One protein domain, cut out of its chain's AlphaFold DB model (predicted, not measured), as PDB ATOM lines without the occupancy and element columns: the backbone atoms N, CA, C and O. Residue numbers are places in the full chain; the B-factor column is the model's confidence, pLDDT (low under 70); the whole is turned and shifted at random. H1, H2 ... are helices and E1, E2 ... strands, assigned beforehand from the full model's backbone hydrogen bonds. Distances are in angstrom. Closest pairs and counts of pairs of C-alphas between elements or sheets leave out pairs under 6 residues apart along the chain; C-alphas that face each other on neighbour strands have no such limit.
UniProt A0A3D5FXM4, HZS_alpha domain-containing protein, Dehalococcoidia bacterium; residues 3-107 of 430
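Overview. This is residues 3 to 107 of the 430 residues of the protein "HZS_alpha domain-containing protein" of Dehalococcoidia bacterium (UniProt A0A3D5FXM4). Two small four-stranded sheets, E1 to E4 and then E5 to E8, make a loose sandwich, only partly face to face: edge strand E5 of the second sheet covers E1, E2 and E3, while E6, E7 and E8 reach away from the first sheet. Along the chain, the long link of residues 48 to 62 and one short helix, H1, lie between the two sheets, and another long loop, residues 33 to 44, joins E3 to E4 within the first sheet. The printed part has 105 residues, mostly strand by class, with under half in named elements (E1 E2 E3 E4 H1 E5 E6 E7 E8). Both sheets are antiparallel meanders, each strand the neighbour of the one before; the whole is compact, with a radius of gyration of the C-alphas of 13.1 A and spans of 36 by 31 by 21 A.

Along the chain. E1, residues 3 to 7, begins at C-alpha 3 (-50.762, 35.216, -21.210). E2, residues 14 to 19, is 15.2 A long; E3, 27 to 32, 15.0 A; E4, 45 to 47, 6.5 A. H1 holds residues 63 to 66. E5 spans 69 to 74, E6 79 to 84 and E7 92 to 97, 15.8 A. E8, 102 to 106, ends at C-alpha 106 (-31.290, 36.231, -10.047).

Arrangement. In hairpin E1 and E2, N 3 and O 17 are 2.8 A apart; in E2 and E3, N 16 and O 30, 2.9 A; in E3 and E4, N 31 and O 46, 2.8 A. The closest C-alphas of E2 and E5 are those of Thr 17 and Ala 70, 5.7 A. In hairpin E5 and E6, N 73 and O 81 are 2.7 A apart; in E6 and E7, N 82 and O 94, 2.9 A; in E7 and E8, N 95 and O 103, 2.9 A. The second sheet is strongly twisted, its C-alphas up to 5.5 A off its best plane. E1 and E8 are apart. H1, too short for an O i to N i+4 pair, only grazes the first sheet.

Size, cuts and confidence. The farthest C-alphas, of Asp 39 and Arg 107, are 39.4 A apart. The links E3 to E4 and E4 to H1 are long. The printed part has no cut, and no printed residue is under 70 in pLDDT.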
ATOM      1  N   MET A   3     -51.249  36.459 -21.808       94.56
ATOM      2  CA  MET A   3     -50.762  35.216 -21.210       94.56
ATOM      3  C   MET A   3     -50.343  35.451 -19.760       94.56
ATOM      4  O   MET A   3     -49.947  36.554 -19.386       94.56
ATOM      5  N   SER A   4     -50.359  34.393 -18.944       93.38
ATOM      6  CA  SER A   4     -49.926  34.446 -17.536       93.38
ATOM      7  C   SER A   4     -50.649  35.518 -16.706       93.38
ATOM      8  O   SER A   4     -50.024  36.187 -15.888       93.38
ATOM      9  N   ILE A   5     -51.955  35.686 -16.930       96.56
ATOM     10  CA  ILE A   5     -52.774  36.696 -16.253       96.56
ATOM     11  C   ILE A   5     -52.785  36.434 -14.739       96.56
ATOM     12  O   ILE A   5     -53.010  35.303 -14.293       96.56
ATOM     13  N   ARG A   6     -52.555  37.476 -13.933       95.50
ATOM     14  CA  ARG A   6     -52.596  37.415 -12.465       95.50
ATOM     15  C   ARG A   6     -53.327  38.614 -11.886       95.50
ATOM     16  O   ARG A   6     -53.055  39.739 -12.282       95.50
ATOM     17  N   ALA A   7     -54.205  38.369 -10.916       96.06
ATOM     18  CA  ALA A   7     -54.820  39.434 -10.130       96.06
ATOM     19  C   ALA A   7     -53.755  40.164  -9.301       96.06
ATOM     20  O   ALA A   7     -52.877  39.519  -8.714       96.06
ATOM     21  N   ILE A   8     -53.843  41.492  -9.247       96.56
ATOM     22  CA  ILE A   8     -52.954  42.322  -8.437       96.56
ATOM     23  C   ILE A   8     -53.465  42.328  -6.983       96.56
ATOM     24  O   ILE A   8     -54.653  42.570  -6.753       96.56
ATOM     25  N   PRO A   9     -52.616  42.046  -5.975       93.00
ATOM     26  CA  PRO A   9     -53.038  42.060  -4.575       93.00
ATOM     27  C   PRO A   9     -53.651  43.404  -4.161       93.00
ATOM     28  O   PRO A   9     -53.049  44.451  -4.373       93.00
ATOM     29  N   GLY A  10     -54.832  43.373  -3.535       93.38
ATOM     30  CA  GLY A  10     -55.511  44.584  -3.054       93.38
ATOM     31  C   GLY A  10     -56.114  45.469  -4.153       93.38
ATOM     32  O   GLY A  10     -56.538  46.579  -3.853       93.38
ATOM     33  N   SER A  11     -56.176  44.982  -5.393       96.38
ATOM     34  CA  SER A  11     -56.671  45.720  -6.555       96.38
ATOM     35  C   SER A  11     -57.741  44.926  -7.318       96.38
ATOM     36  O   SER A  11     -57.882  43.715  -7.154       96.38
ATOM     37  N   HIS A  12     -58.502  45.625  -8.162       95.12
ATOM     38  CA  HIS A  12     -59.422  45.047  -9.149       95.12
ATOM     39  C   HIS A  12     -58.749  44.804 -10.513       95.12
ATOM     40  O   HIS A  12     -59.383  44.281 -11.430       95.12
ATOM     41  N   LYS A  13     -57.477  45.193 -10.648       97.31
ATOM     42  CA  LYS A  13     -56.684  45.082 -11.869       97.31
ATOM     43  C   LYS A  13     -55.912  43.766 -11.928       97.31
ATOM     44  O   LYS A  13     -55.692  43.077 -10.927       97.31
ATOM     45  N   TYR A  14     -55.454  43.444 -13.128       98.00
ATOM     46  CA  TYR A  14     -54.638  42.271 -13.418       98.00
ATOM     47  C   TYR A  14     -53.343  42.691 -14.104       98.00
ATOM     48  O   TYR A  14     -53.284  43.733 -14.742       98.00
ATOM     49  N   VAL A  15     -52.308  41.863 -14.018       97.50
ATOM     50  CA  VAL A  15     -51.115  41.969 -14.866       97.50
ATOM     51  C   VAL A  15     -51.054  40.770 -15.801       97.50
ATOM     52  O   VAL A  15     -51.426  39.658 -15.418       97.50
ATOM     53  N   ALA A  16     -50.575  40.981 -17.020       97.31
ATOM     54  CA  ALA A  16     -50.401  39.938 -18.017       97.31
ATOM     55  C   ALA A  16     -49.147  40.172 -18.864       97.31
ATOM     56  O   ALA A  16     -48.561  41.253 -18.899       97.31
ATOM     57  N   THR A  17     -48.734  39.125 -19.573       96.12
ATOM     58  CA  THR A  17     -47.757  39.215 -20.661       96.12
ATOM     59  C   THR A  17     -48.510  39.314 -21.984       96.12
ATOM     60  O   THR A  17     -49.227  38.383 -22.350       96.12
ATOM     61  N   ALA A  18     -48.332  40.411 -22.717       95.31
ATOM     62  CA  ALA A  18     -48.792  40.572 -24.091       95.31
ATOM     63  C   ALA A  18     -47.831  39.834 -25.038       95.31
ATOM     64  O   ALA A  18     -46.879  40.399 -25.575       95.31
ATOM     65  N   ALA A  19     -48.053  38.531 -25.185       93.62
ATOM     66  CA  ALA A  19     -47.150  37.601 -25.843       93.62
ATOM     67  C   ALA A  19     -47.426  37.384 -27.340       93.62
ATOM     68  O   ALA A  19     -48.552  37.564 -27.823       93.62
ATOM     69  N   ALA A  20     -46.384  36.912 -28.031       90.44
ATOM     70  CA  ALA A  20     -46.404  36.417 -29.407       90.44
ATOM     71  C   ALA A  20     -47.353  35.217 -29.591       90.44
ATOM     72  O   ALA A  20     -47.418  34.347 -28.722       90.44
ATOM     73  N   HIS A  21     -48.046  35.152 -30.730       86.62
ATOM     74  CA  HIS A  21     -48.869  34.013 -31.148       86.62
ATOM     75  C   HIS A  21     -48.044  32.910 -31.830       86.62
ATOM     76  O   HIS A  21     -48.249  31.730 -31.555       86.62
ATOM     77  N   HIS A  22     -47.051  33.283 -32.633       87.50
ATOM     78  CA  HIS A  22     -46.133  32.402 -33.354       87.50
ATOM     79  C   HIS A  22     -44.743  32.340 -32.694       87.50
ATOM     80  O   HIS A  22     -43.717  32.213 -33.365       87.50
ATOM     81  N   GLY A  23     -44.685  32.455 -31.365       87.06
ATOM     82  CA  GLY A  23     -43.439  32.446 -30.605       87.06
ATOM     83  C   GLY A  23     -43.603  31.895 -29.191       87.06
ATOM     84  O   GLY A  23     -44.624  31.311 -28.841       87.06
ATOM     85  N   HIS A  24     -42.582  32.084 -28.355       90.12
ATOM     86  CA  HIS A  24     -42.707  31.841 -26.920       90.12
ATOM     87  C   HIS A  24     -43.732  32.807 -26.313       90.12
ATOM     88  O   HIS A  24     -43.920  33.910 -26.831       90.12
ATOM     89  N   ALA A  25     -44.337  32.416 -25.185       91.88
ATOM     90  CA  ALA A  25     -45.330  33.198 -24.439       91.88
ATOM     91  C   ALA A  25     -44.722  34.427 -23.715       91.88
ATOM     92  O   ALA A  25     -45.009  34.686 -22.546       91.88
ATOM     93  N   PHE A  26     -43.827  35.134 -24.403       94.56
ATOM     94  CA  PHE A  26     -43.007  36.255 -23.965       94.56
ATOM     95  C   PHE A  26     -43.374  37.485 -24.803       94.56
ATOM     96  O   PHE A  26     -43.758  37.368 -25.972       94.56
ATOM     97  N   GLY A  27     -43.240  38.662 -24.214       95.19
ATOM     98  CA  GLY A  27     -43.611  39.941 -24.799       95.19
ATOM     99  C   GLY A  27     -43.768  41.001 -23.719       95.19
ATOM    100  O   GLY A  27     -43.488  40.739 -22.552       95.19
ATOM    101  N   SER A  28     -44.200  42.195 -24.100       95.62
ATOM    102  CA  SER A  28     -44.381  43.322 -23.182       95.62
ATOM    103  C   SER A  28     -45.331  42.976 -22.036       95.62
ATOM    104  O   SER A  28     -46.277  42.207 -22.204       95.62
ATOM    105  N   LEU A  29     -45.105  43.565 -20.869       97.25
ATOM    106  CA  LEU A  29     -46.014  43.442 -19.737       97.25
ATOM    107  C   LEU A  29     -47.088  44.522 -19.820       97.25
ATOM    108  O   LEU A  29     -46.816  45.669 -20.186       97.25
ATOM    109  N   VAL A  30     -48.313  44.133 -19.487       97.19
ATOM    110  CA  VAL A  30     -49.480  45.012 -19.487       97.19
ATOM    111  C   VAL A  30     -50.249  44.852 -18.191       97.19
ATOM    112  O   VAL A  30     -50.303  43.761 -17.617       97.19
ATOM    113  N   LEU A  31     -50.859  45.942 -17.757       97.25
ATOM    114  CA  LEU A  31     -51.884  45.956 -16.736       97.25
ATOM    115  C   LEU A  31     -53.254  45.976 -17.425       97.25
ATOM    116  O   LEU A  31     -53.423  46.626 -18.453       97.25
ATOM    117  N   ILE A  32     -54.209  45.238 -16.867       97.44
ATOM    118  CA  ILE A  32     -55.577  45.098 -17.363       97.44
ATOM    119  C   ILE A  32     -56.528  45.646 -16.304       97.44
ATOM    120  O   ILE A  32     -56.545  45.147 -15.174       97.44
ATOM    121  N   ASP A  33     -57.341  46.625 -16.681       95.88
ATOM    122  CA  ASP A  33     -58.393  47.190 -15.846       95.88
ATOM    123  C   ASP A  33     -59.778  46.904 -16.455       95.88
ATOM    124  O   ASP A  33     -60.235  47.623 -17.349       95.88
ATOM    125  N   PRO A  34     -60.481  45.859 -15.978       92.31
ATOM    126  CA  PRO A  34     -61.797  45.511 -16.501       92.31
ATOM    127  C   PRO A  34     -62.904  46.489 -16.073       92.31
ATOM    128  O   PRO A  34     -64.038  46.333 -16.528       92.31
ATOM    129  N   SER A  35     -62.621  47.457 -15.190       91.50
ATOM    130  CA  SER A  35     -63.587  48.497 -14.809       91.50
ATOM    131  C   SER A  35     -63.728  49.581 -15.881       91.50
ATOM    132  O   SER A  35     -64.782  50.216 -15.985       91.50
ATOM    133  N   ILE A  36     -62.699  49.752 -16.717       92.88
ATOM    134  CA  ILE A  36     -62.729  50.636 -17.882       92.88
ATOM    135  C   ILE A  36     -63.629  50.012 -18.952       92.88
ATOM    136  O   ILE A  36     -63.661  48.795 -19.135       92.88
ATOM    137  N   ILE A  37     -64.394  50.846 -19.656       90.44
ATOM    138  CA  ILE A  37     -65.258  50.397 -20.751       90.44
ATOM    139  C   ILE A  37     -64.393  49.817 -21.871       90.44
ATOM    140  O   ILE A  37     -63.486  50.487 -22.342       90.44
ATOM    141  N   ASP A  38     -64.730  48.606 -22.317       88.06
ATOM    142  CA  ASP A  38     -64.139  47.970 -23.494       88.06
ATOM    143  C   ASP A  38     -64.548  48.728 -24.771       88.06
ATOM    144  O   ASP A  38     -65.676  48.616 -25.262       88.06
ATOM    145  N   ASP A  39     -63.616  49.513 -25.305       87.81
ATOM    146  CA  ASP A  39     -63.723  50.224 -26.586       87.81
ATOM    147  C   ASP A  39     -63.559  49.314 -27.817       87.81
ATOM    148  O   ASP A  39     -63.507  49.802 -28.946       87.81
ATOM    149  N   ARG A  40     -63.503  47.990 -27.613       81.88
ATOM    150  CA  ARG A  40     -63.208  46.964 -28.622       81.88
ATOM    151  C   ARG A  40     -61.793  47.080 -29.188       81.88
ATOM    152  O   ARG A  40     -61.523  46.558 -30.271       81.88
ATOM    153  N   ALA A  41     -60.905  47.752 -28.463       84.81
ATOM    154  CA  ALA A  41     -59.503  47.901 -28.793       84.81
ATOM    155  C   ALA A  41     -58.641  47.676 -27.540       84.81
ATOM    156  O   ALA A  41     -58.482  46.539 -27.107       84.81
ATOM    157  N   MET A  42     -58.037  48.731 -26.995       90.19
ATOM    158  CA  MET A  42     -56.992  48.630 -25.967       90.19
ATOM    159  C   MET A  42     -57.247  49.553 -24.771       90.19
ATOM    160  O   MET A  42     -56.358  49.718 -23.944       90.19
ATOM    161  N   SER A  43     -58.437  50.153 -24.661       93.69
ATOM    162  CA  SER A  43     -58.808  51.056 -23.553       93.69
ATOM    163  C   SER A  43     -58.598  50.460 -22.159       93.69
ATOM    164  O   SER A  43     -58.240  51.182 -21.234       93.69
ATOM    165  N   GLN A  44     -58.789  49.148 -22.009       95.06
ATOM    166  CA  GLN A  44     -58.616  48.431 -20.743       95.06
ATOM    167  C   GLN A  44     -57.152  48.094 -20.422       95.06
ATOM    168  O   GLN A  44     -56.887  47.493 -19.382       95.06
ATOM    169  N   LEU A  45     -56.205  48.421 -21.309       95.44
ATOM    170  CA  LEU A  45     -54.811  47.998 -21.208       95.44
ATOM    171  C   LEU A  45     -53.863  49.182 -21.001       95.44
ATOM    172  O   LEU A  45     -53.751  50.073 -21.840       95.44
ATOM    173  N   GLU A  46     -53.087  49.127 -19.922       95.38
ATOM    174  CA  GLU A  46     -51.941  50.006 -19.678       95.38
ATOM    175  C   GLU A  46     -50.644  49.233 -19.961       95.38
ATOM    176  O   GLU A  46     -50.465  48.095 -19.523       95.38
ATOM    177  N   ARG A  47     -49.712  49.825 -20.717       94.94
ATOM    178  CA  ARG A  47     -48.412  49.195 -20.999       94.94
ATOM    179  C   ARG A  47     -47.447  49.467 -19.849       94.94
ATOM    180  O   ARG A  47     -46.995  50.595 -19.702       94.94
ATOM    181  N   LEU A  48     -47.069  48.421 -19.115       96.38
ATOM    182  CA  LEU A  48     -46.067  48.509 -18.044       96.38
ATOM    183  C   LEU A  48     -44.636  48.561 -18.589       96.38
ATOM    184  O   LEU A  48     -43.752  49.140 -17.975       96.38
ATOM    185  N   THR A  49     -44.401  47.954 -19.754       96.38
ATOM    186  CA  THR A  49     -43.095  47.988 -20.435       96.38
ATOM    187  C   THR A  49     -43.251  48.550 -21.855       96.38
ATOM    188  O   THR A  49     -43.149  47.795 -22.836       96.38
ATOM    189  N   PRO A  50     -43.597  49.845 -22.003       94.31
ATOM    190  CA  PRO A  50     -43.913  50.454 -23.296       94.31
ATOM    191  C   PRO A  50     -42.707  50.536 -24.243       94.31
ATOM    192  O   PRO A  50     -42.884  50.679 -25.451       94.31
ATOM    193  N   GLU A  51     -41.484  50.417 -23.725       92.75
ATOM    194  CA  GLU A  51     -40.249  50.406 -24.507       92.75
ATOM    195  C   GLU A  51     -40.088  49.147 -25.371       92.75
ATOM    196  O   GLU A  51     -39.305  49.148 -26.324       92.75
ATOM    197  N   VAL A  52     -40.834  48.079 -25.064       93.75
ATOM    198  CA  VAL A  52     -40.887  46.861 -25.876       93.75
ATOM    199  C   VAL A  52     -42.190  46.864 -26.680       93.75
ATOM    200  O   VAL A  52     -43.271  46.833 -26.089       93.75
ATOM    201  N   PRO A  53     -42.123  46.897 -28.023       93.25
ATOM    202  CA  PRO A  53     -43.294  46.757 -28.887       93.25
ATOM    203  C   PRO A  53     -44.019  45.428 -28.669       93.25
ATOM    204  O   PRO A  53     -43.372  44.420 -28.377       93.25
ATOM    205  N   PHE A  54     -45.339  45.389 -28.889       92.50
ATOM    206  CA  PHE A  54     -46.046  44.112 -28.862       92.50
ATOM    207  C   PHE A  54     -45.540  43.194 -29.980       92.50
ATOM    208  O   PHE A  54     -45.507  43.611 -31.149       92.50
ATOM    209  N   PRO A  55     -45.171  41.941 -29.655       90.12
ATOM    210  CA  PRO A  55     -44.798  40.972 -30.669       90.12
ATOM    211  C   PRO A  55     -45.919  40.809 -31.706       90.12
ATOM    212  O   PRO A  55     -47.097  40.803 -31.358       90.12
ATOM    213  N   GLU A  56     -45.546  40.683 -32.982       84.75
ATOM    214  CA  GLU A  56     -46.453  40.436 -34.126       84.75
ATOM    215  C   GLU A  56     -47.450  41.547 -34.479       84.75
ATOM    216  O   GLU A  56     -48.128  41.431 -35.493       84.75
ATOM    217  N   THR A  57     -47.513  42.629 -33.702       81.69
ATOM    218  CA  THR A  57     -48.453  43.733 -33.957       81.69
ATOM    219  C   THR A  57     -47.718  45.035 -34.261       81.69
ATOM    220  O   THR A  57     -47.877  45.604 -35.338       81.69
ATOM    221  N   ASP A  58     -46.848  45.474 -33.350       81.94
ATOM    222  CA  ASP A  58     -46.204  46.795 -33.429       81.94
ATOM    223  C   ASP A  58     -44.792  46.730 -34.039       81.94
ATOM    224  O   ASP A  58     -44.178  47.736 -34.407       81.94
ATOM    225  N   GLY A  59     -44.225  45.526 -34.078       71.12
ATOM    226  CA  GLY A  59     -42.827  45.285 -34.381       71.12
ATOM    227  C   GLY A  59     -42.494  45.268 -35.874       71.12
ATOM    228  O   GLY A  59     -43.103  44.540 -36.645       71.12
ATOM    229  N   LYS A  60     -41.443  45.994 -36.278       76.44
ATOM    230  CA  LYS A  60     -40.860  45.925 -37.639       76.44
ATOM    231  C   LYS A  60     -39.755  44.875 -37.781       76.44
ATOM    232  O   LYS A  60     -39.201  44.700 -38.863       76.44
ATOM    233  N   ARG A  61     -39.359  44.244 -36.675       80.56
ATOM    234  CA  ARG A  61     -38.264  43.272 -36.614       80.56
ATOM    235  C   ARG A  61     -38.786  41.872 -36.293       80.56
ATOM    236  O   ARG A  61     -39.980  41.667 -36.099       80.56
ATOM    237  N   SER A  62     -37.877  40.901 -36.232       86.94
ATOM    238  CA  SER A  62     -38.213  39.528 -35.844       86.94
ATOM    239  C   SER A  62     -38.893  39.487 -34.470       86.94
ATOM    240  O   SER A  62     -38.405  40.112 -33.527       86.94
ATOM    241  N   ILE A  63     -39.955  38.679 -34.353       89.25
ATOM    242  CA  ILE A  63     -40.723  38.407 -33.121       89.25
ATOM    243  C   ILE A  63     -39.795  38.163 -31.928       89.25
ATOM    244  O   ILE A  63     -40.020  38.695 -30.843       89.25
ATOM    245  N   ARG A  64     -38.706  37.413 -32.149       90.25
ATOM    246  CA  ARG A  64     -37.730  37.052 -31.115       90.25
ATOM    247  C   ARG A  64     -37.153  38.261 -30.380       90.25
ATOM    248  O   ARG A  64     -36.844  38.158 -29.205       90.25
ATOM    249  N   GLN A  65     -37.007  39.401 -31.047       90.44
ATOM    250  CA  GLN A  65     -36.412  40.602 -30.452       90.44
ATOM    251  C   GLN A  65     -37.365  41.355 -29.514       90.44
ATOM    252  O   GLN A  65     -36.924  42.218 -28.756       90.44
ATOM    253  N   TYR A  66     -38.658  41.029 -29.567       93.56
ATOM    254  CA  TYR A  66     -39.702  41.613 -28.726       93.56
ATOM    255  C   TYR A  66     -40.077  40.714 -27.542       93.56
ATOM    256  O   TYR A  66     -40.921  41.072 -26.731       93.56
ATOM    257  N   GLN A  67     -39.420  39.563 -27.393       94.38
ATOM    258  CA  GLN A  67     -39.663  38.590 -26.324       94.38
ATOM    259  C   GLN A  67     -38.830  38.889 -25.071       94.38
ATOM    260  O   GLN A  67     -38.312  37.979 -24.425       94.38
ATOM    261  N   GLN A  68     -38.673  40.169 -24.732       96.00
ATOM    262  CA  GLN A  68     -37.764  40.597 -23.668       96.00
ATOM    263  C   GLN A  68     -38.318  40.316 -22.275       96.00
ATOM    264  O   GLN A  68     -37.533  39.982 -21.395       96.00
ATOM    265  N   TYR A  69     -39.637  40.400 -22.081       97.06
ATOM    266  CA  TYR A  69     -40.297  40.136 -20.800       97.06
ATOM    267  C   TYR A  69     -41.187  38.895 -20.847       97.06
ATOM    268  O   TYR A  69     -41.638  38.480 -21.916       97.06
ATOM    269  N   ALA A  70     -41.463  38.312 -19.680       95.62
ATOM    270  CA  ALA A  70     -42.483  37.285 -19.519       95.62
ATOM    271  C   ALA A  70     -42.911  37.079 -18.063       95.62
ATOM    272  O   ALA A  70     -42.175  37.383 -17.119       95.62
ATOM    273  N   THR A  71     -44.060  36.420 -17.890       94.00
ATOM    274  CA  THR A  71     -44.482  35.778 -16.632       94.00
ATOM    275  C   THR A  71     -44.463  36.725 -15.433       94.00
ATOM    276  O   THR A  71     -43.894  36.404 -14.392       94.00
ATOM    277  N   ALA A  72     -45.053  37.912 -15.582       94.31
ATOM    278  CA  ALA A  72     -45.135  38.870 -14.488       94.31
ATOM    279  C   ALA A  72     -45.834  38.271 -13.254       94.31
ATOM    280  O   ALA A  72     -46.810  37.522 -13.358       94.31
ATOM    281  N   TRP A  73     -45.334  38.630 -12.077       96.44
ATOM    282  CA  TRP A  73     -45.933  38.356 -10.785       96.44
ATOM    283  C   TRP A  73     -46.120  39.679 -10.037       96.44
ATOM    284  O   TRP A  73     -45.124  40.296  -9.658       96.44
ATOM    285  N   PRO A  74     -47.363  40.125  -9.805       96.94
ATOM    286  CA  PRO A  74     -47.610  41.404  -9.157       96.94
ATOM    287  C   PRO A  74     -47.347  41.324  -7.651       96.94
ATOM    288  O   PRO A  74     -47.765  40.372  -6.983       96.94
ATOM    289  N   LEU A  75     -46.661  42.334  -7.121       95.56
ATOM    290  CA  LEU A  75     -46.516  42.578  -5.685       95.56
ATOM    291  C   LEU A  75     -47.488  43.679  -5.230       95.56
ATOM    292  O   LEU A  75     -48.099  43.542  -4.169       95.56
ATOM    293  N   SER A  76     -47.663  44.707  -6.064       96.00
ATOM    294  CA  SER A  76     -48.603  45.828  -5.926       96.00
ATOM    295  C   SER A  76     -49.068  46.292  -7.325       96.00
ATOM    296  O   SER A  76     -48.798  45.614  -8.319       96.00
ATOM    297  N   GLU A  77     -49.789  47.417  -7.420       96.44
ATOM    298  CA  GLU A  77     -50.051  48.092  -8.708       96.44
ATOM    299  C   GLU A  77     -48.818  48.805  -9.280       96.44
ATOM    300  O   GLU A  77     -48.854  49.228 -10.430       96.44
ATOM    301  N   ASP A  78     -47.743  48.929  -8.502       97.00
ATOM    302  CA  ASP A  78     -46.549  49.677  -8.890       97.00
ATOM    303  C   ASP A  78     -45.297  48.785  -8.953       97.00
ATOM    304  O   ASP A  78     -44.323  49.171  -9.589       97.00
ATOM    305  N   ASP A  79     -45.331  47.582  -8.362       97.38
ATOM    306  CA  ASP A  79     -44.199  46.663  -8.209       97.38
ATOM    307  C   ASP A  79     -44.497  45.259  -8.745       97.38
ATOM    308  O   ASP A  79     -45.491  44.614  -8.377       97.38
ATOM    309  N   TYR A  80     -43.555  44.713  -9.514       97.62
ATOM    310  CA  TYR A  80     -43.692  43.403 -10.139       97.62
ATOM    311  C   TYR A  80     -42.382  42.621 -10.107       97.62
ATOM    312  O   TYR A  80     -41.290  43.174 -10.198       97.62
ATOM    313  N   LEU A  81     -42.486  41.295 -10.055       97.94
ATOM    314  CA  LEU A  81     -41.409  40.412 -10.488       97.94
ATOM    315  C   LEU A  81     -41.672  39.963 -11.918       97.94
ATOM    316  O   LEU A  81     -42.813  39.686 -12.275       97.94
ATOM    317  N   CYS A  82     -40.639  39.804 -12.733       97.94
ATOM    318  CA  CYS A  82     -40.791  39.243 -14.072       97.94
ATOM    319  C   CYS A  82     -39.549  38.483 -14.526       97.94
ATOM    320  O   CYS A  82     -38.455  38.651 -13.985       97.94
ATOM    321  N   ALA A  83     -39.711  37.681 -15.576       97.69
ATOM    322  CA  ALA A  83     -38.593  37.206 -16.371       97.69
ATOM    323  C   ALA A  83     -38.206  38.299 -17.377       97.69
ATOM    324  O   ALA A  83     -39.079  38.795 -18.088       97.69
ATOM    325  N   TYR A  84     -36.927  38.676 -17.443       97.81
ATOM    326  CA  TYR A  84     -36.436  39.704 -18.363       97.81
ATOM    327  C   TYR A  84     -35.048  39.394 -18.944       97.81
ATOM    328  O   TYR A  84     -34.133  38.934 -18.245       97.81
ATOM    329  N   ASP A  85     -34.882  39.684 -20.235       96.50
ATOM    330  CA  ASP A  85     -33.593  39.815 -20.908       96.50
ATOM    331  C   ASP A  85     -33.662  40.793 -22.083       96.50
ATOM    332  O   ASP A  85     -34.438  40.599 -23.019       96.50
ATOM    333  N   ARG A  86     -32.778  41.797 -22.079       94.31
ATOM    334  CA  ARG A  86     -32.710  42.830 -23.125       94.31
ATOM    335  C   ARG A  86     -32.548  42.242 -24.530       94.31
ATOM    336  O   ARG A  86     -33.156  42.731 -25.476       94.31
ATOM    337  N   ASP A  87     -31.750  41.183 -24.656       93.12
ATOM    338  CA  ASP A  87     -31.437  40.555 -25.943       93.12
ATOM    339  C   ASP A  87     -32.339  39.353 -26.266       93.12
ATOM    340  O   ASP A  87     -32.183  38.737 -27.325       93.12
ATOM    341  N   SER A  88     -33.284  39.010 -25.379       93.25
ATOM    342  CA  SER A  88     -34.182  37.850 -25.515       93.25
ATOM    343  C   SER A  88     -33.437  36.519 -25.739       93.25
ATOM    344  O   SER A  88     -33.835  35.681 -26.557       93.25
ATOM    345  N   LYS A  89     -32.309  36.331 -25.044       92.19
ATOM    346  CA  LYS A  89     -31.449  35.140 -25.117       92.19
ATOM    347  C   LYS A  89     -31.477  34.310 -23.840       92.19
ATOM    348  O   LYS A  89     -31.580  33.092 -23.939       92.19
ATOM    349  N   ASN A  90     -31.344  34.947 -22.677       95.00
ATOM    350  CA  ASN A  90     -31.275  34.253 -21.390       95.00
ATOM    351  C   ASN A  90     -31.949  35.067 -20.277       95.00
ATOM    352  O   ASN A  90     -31.313  35.899 -19.624       95.00
ATOM    353  N   HIS A  91     -33.251  34.853 -20.090       97.06
ATOM    354  CA  HIS A  91     -34.061  35.560 -19.098       97.06
ATOM    355  C   HIS A  91     -33.562  35.325 -17.673       97.06
ATOM    356  O   HIS A  91     -33.280  34.204 -17.267       97.06
ATOM    357  N   GLY A  92     -33.444  36.415 -16.915       98.06
ATOM    358  CA  GLY A  92     -33.256  36.387 -15.465       98.06
ATOM    359  C   GLY A  92     -34.536  36.830 -14.767       98.06
ATOM    360  O   GLY A  92     -35.426  37.386 -15.405       98.06
ATOM    361  N   ILE A  93     -34.613  36.618 -13.459       98.31
ATOM    362  CA  ILE A  93     -35.670  37.168 -12.615       98.31
ATOM    363  C   ILE A  93     -35.279  38.580 -12.192       98.31
ATOM    364  O   ILE A  93     -34.210  38.793 -11.614       98.31
ATOM    365  N   TYR A  94     -36.160  39.531 -12.466       98.50
ATOM    366  CA  TYR A  94     -36.011  40.935 -12.108       98.50
ATOM    367  C   TYR A  94     -37.185  41.375 -11.243       98.50
ATOM    368  O   TYR A  94     -38.303  40.893 -11.427       98.50
ATOM    369  N   TRP A  95     -36.924  42.303 -10.329       98.31
ATOM    370  CA  TRP A  95     -37.943  43.238  -9.872       98.31
ATOM    371  C   TRP A  95     -37.997  44.403 -10.859       98.31
ATOM    372  O   TRP A  95     -36.950  44.846 -11.345       98.31
ATOM    373  N   ILE A  96     -39.203  44.871 -11.152       97.81
ATOM    374  CA  ILE A  96     -39.458  46.081 -11.926       97.81
ATOM    375  C   ILE A  96     -40.536  46.906 -11.228       97.81
ATOM    376  O   ILE A  96     -41.413  46.336 -10.573       97.81
ATOM    377  N   ASP A  97     -40.503  48.215 -11.439       96.50
ATOM    378  CA  ASP A  97     -41.620  49.093 -11.103       96.50
ATOM    379  C   ASP A  97     -42.306  49.652 -12.356       96.50
ATOM    380  O   ASP A  97     -41.862  49.441 -13.492       96.50
ATOM    381  N   ARG A  98     -43.414  50.364 -12.141       93.31
ATOM    382  CA  ARG A  98     -44.176  51.031 -13.206       93.31
ATOM    383  C   ARG A  98     -43.419  52.156 -13.914       93.31
ATOM    384  O   ARG A  98     -43.761  52.489 -15.046       93.31
ATOM    385  N   ASP A  99     -42.413  52.736 -13.262       94.06
ATOM    386  CA  ASP A  99     -41.620  53.850 -13.793       94.06
ATOM    387  C   ASP A  99     -40.469  53.352 -14.684       94.06
ATOM    388  O   ASP A  99     -39.727  54.133 -15.286       94.06
ATOM    389  N   GLY A 100     -40.337  52.028 -14.812       92.06
ATOM    390  CA  GLY A 100     -39.388  51.368 -15.690       92.06
ATOM    391  C   GLY A 100     -38.047  51.063 -15.031       92.06
ATOM    392  O   GLY A 100     -37.135  50.610 -15.738       92.06
ATOM    393  N   ASN A 101     -37.908  51.245 -13.713       97.06
ATOM    394  CA  ASN A 101     -36.733  50.793 -12.975       97.06
ATOM    395  C   ASN A 101     -36.688  49.265 -12.932       97.06
ATOM    396  O   ASN A 101     -37.702  48.575 -13.031       97.06
ATOM    397  N   LYS A 102     -35.470  48.721 -12.850       97.19
ATOM    398  CA  LYS A 102     -35.223  47.277 -12.924       97.19
ATOM    399  C   LYS A 102     -34.078  46.902 -12.003       97.19
ATOM    400  O   LYS A 102     -32.996  47.477 -12.105       97.19
ATOM    401  N   ALA A 103     -34.282  45.886 -11.178       98.25
ATOM    402  CA  ALA A 103     -33.247  45.303 -10.339       98.25
ATOM    403  C   ALA A 103     -33.150  43.800 -10.607       98.25
ATOM    404  O   ALA A 103     -34.141  43.075 -10.512       98.25
ATOM    405  N   LEU A 104     -31.953  43.324 -10.959       98.19
ATOM    406  CA  LEU A 104     -31.703  41.894 -11.123       98.19
ATOM    407  C   LEU A 104     -31.782  41.210  -9.753       98.19
ATOM    408  O   LEU A 104     -31.024  41.552  -8.851       98.19
ATOM    409  N   ILE A 105     -32.660  40.218  -9.625       97.88
ATOM    410  CA  ILE A 105     -32.742  39.362  -8.435       97.88
ATOM    411  C   ILE A 105     -31.859  38.137  -8.626       97.88
ATOM    412  O   ILE A 105     -31.058  37.792  -7.761       97.88
ATOM    413  N   TYR A 106     -32.018  37.459  -9.762       97.69
ATOM    414  CA  TYR A 106     -31.290  36.231 -10.047       97.69
ATOM    415  C   TYR A 106     -31.199  35.971 -11.546       97.69
ATOM    416  O   TYR A 106     -32.159  36.179 -12.288       97.69
ATOM    417  N   ARG A 107     -30.057  35.458 -12.001       97.81
ATOM    418  CA  ARG A 107     -29.893  34.928 -13.353       97.81
ATOM    419  C   ARG A 107     -28.993  33.710 -13.296       97.81
ATOM    420  O   ARG A 107     -27.863  33.797 -12.822       97.81
TER     421      ARG A 107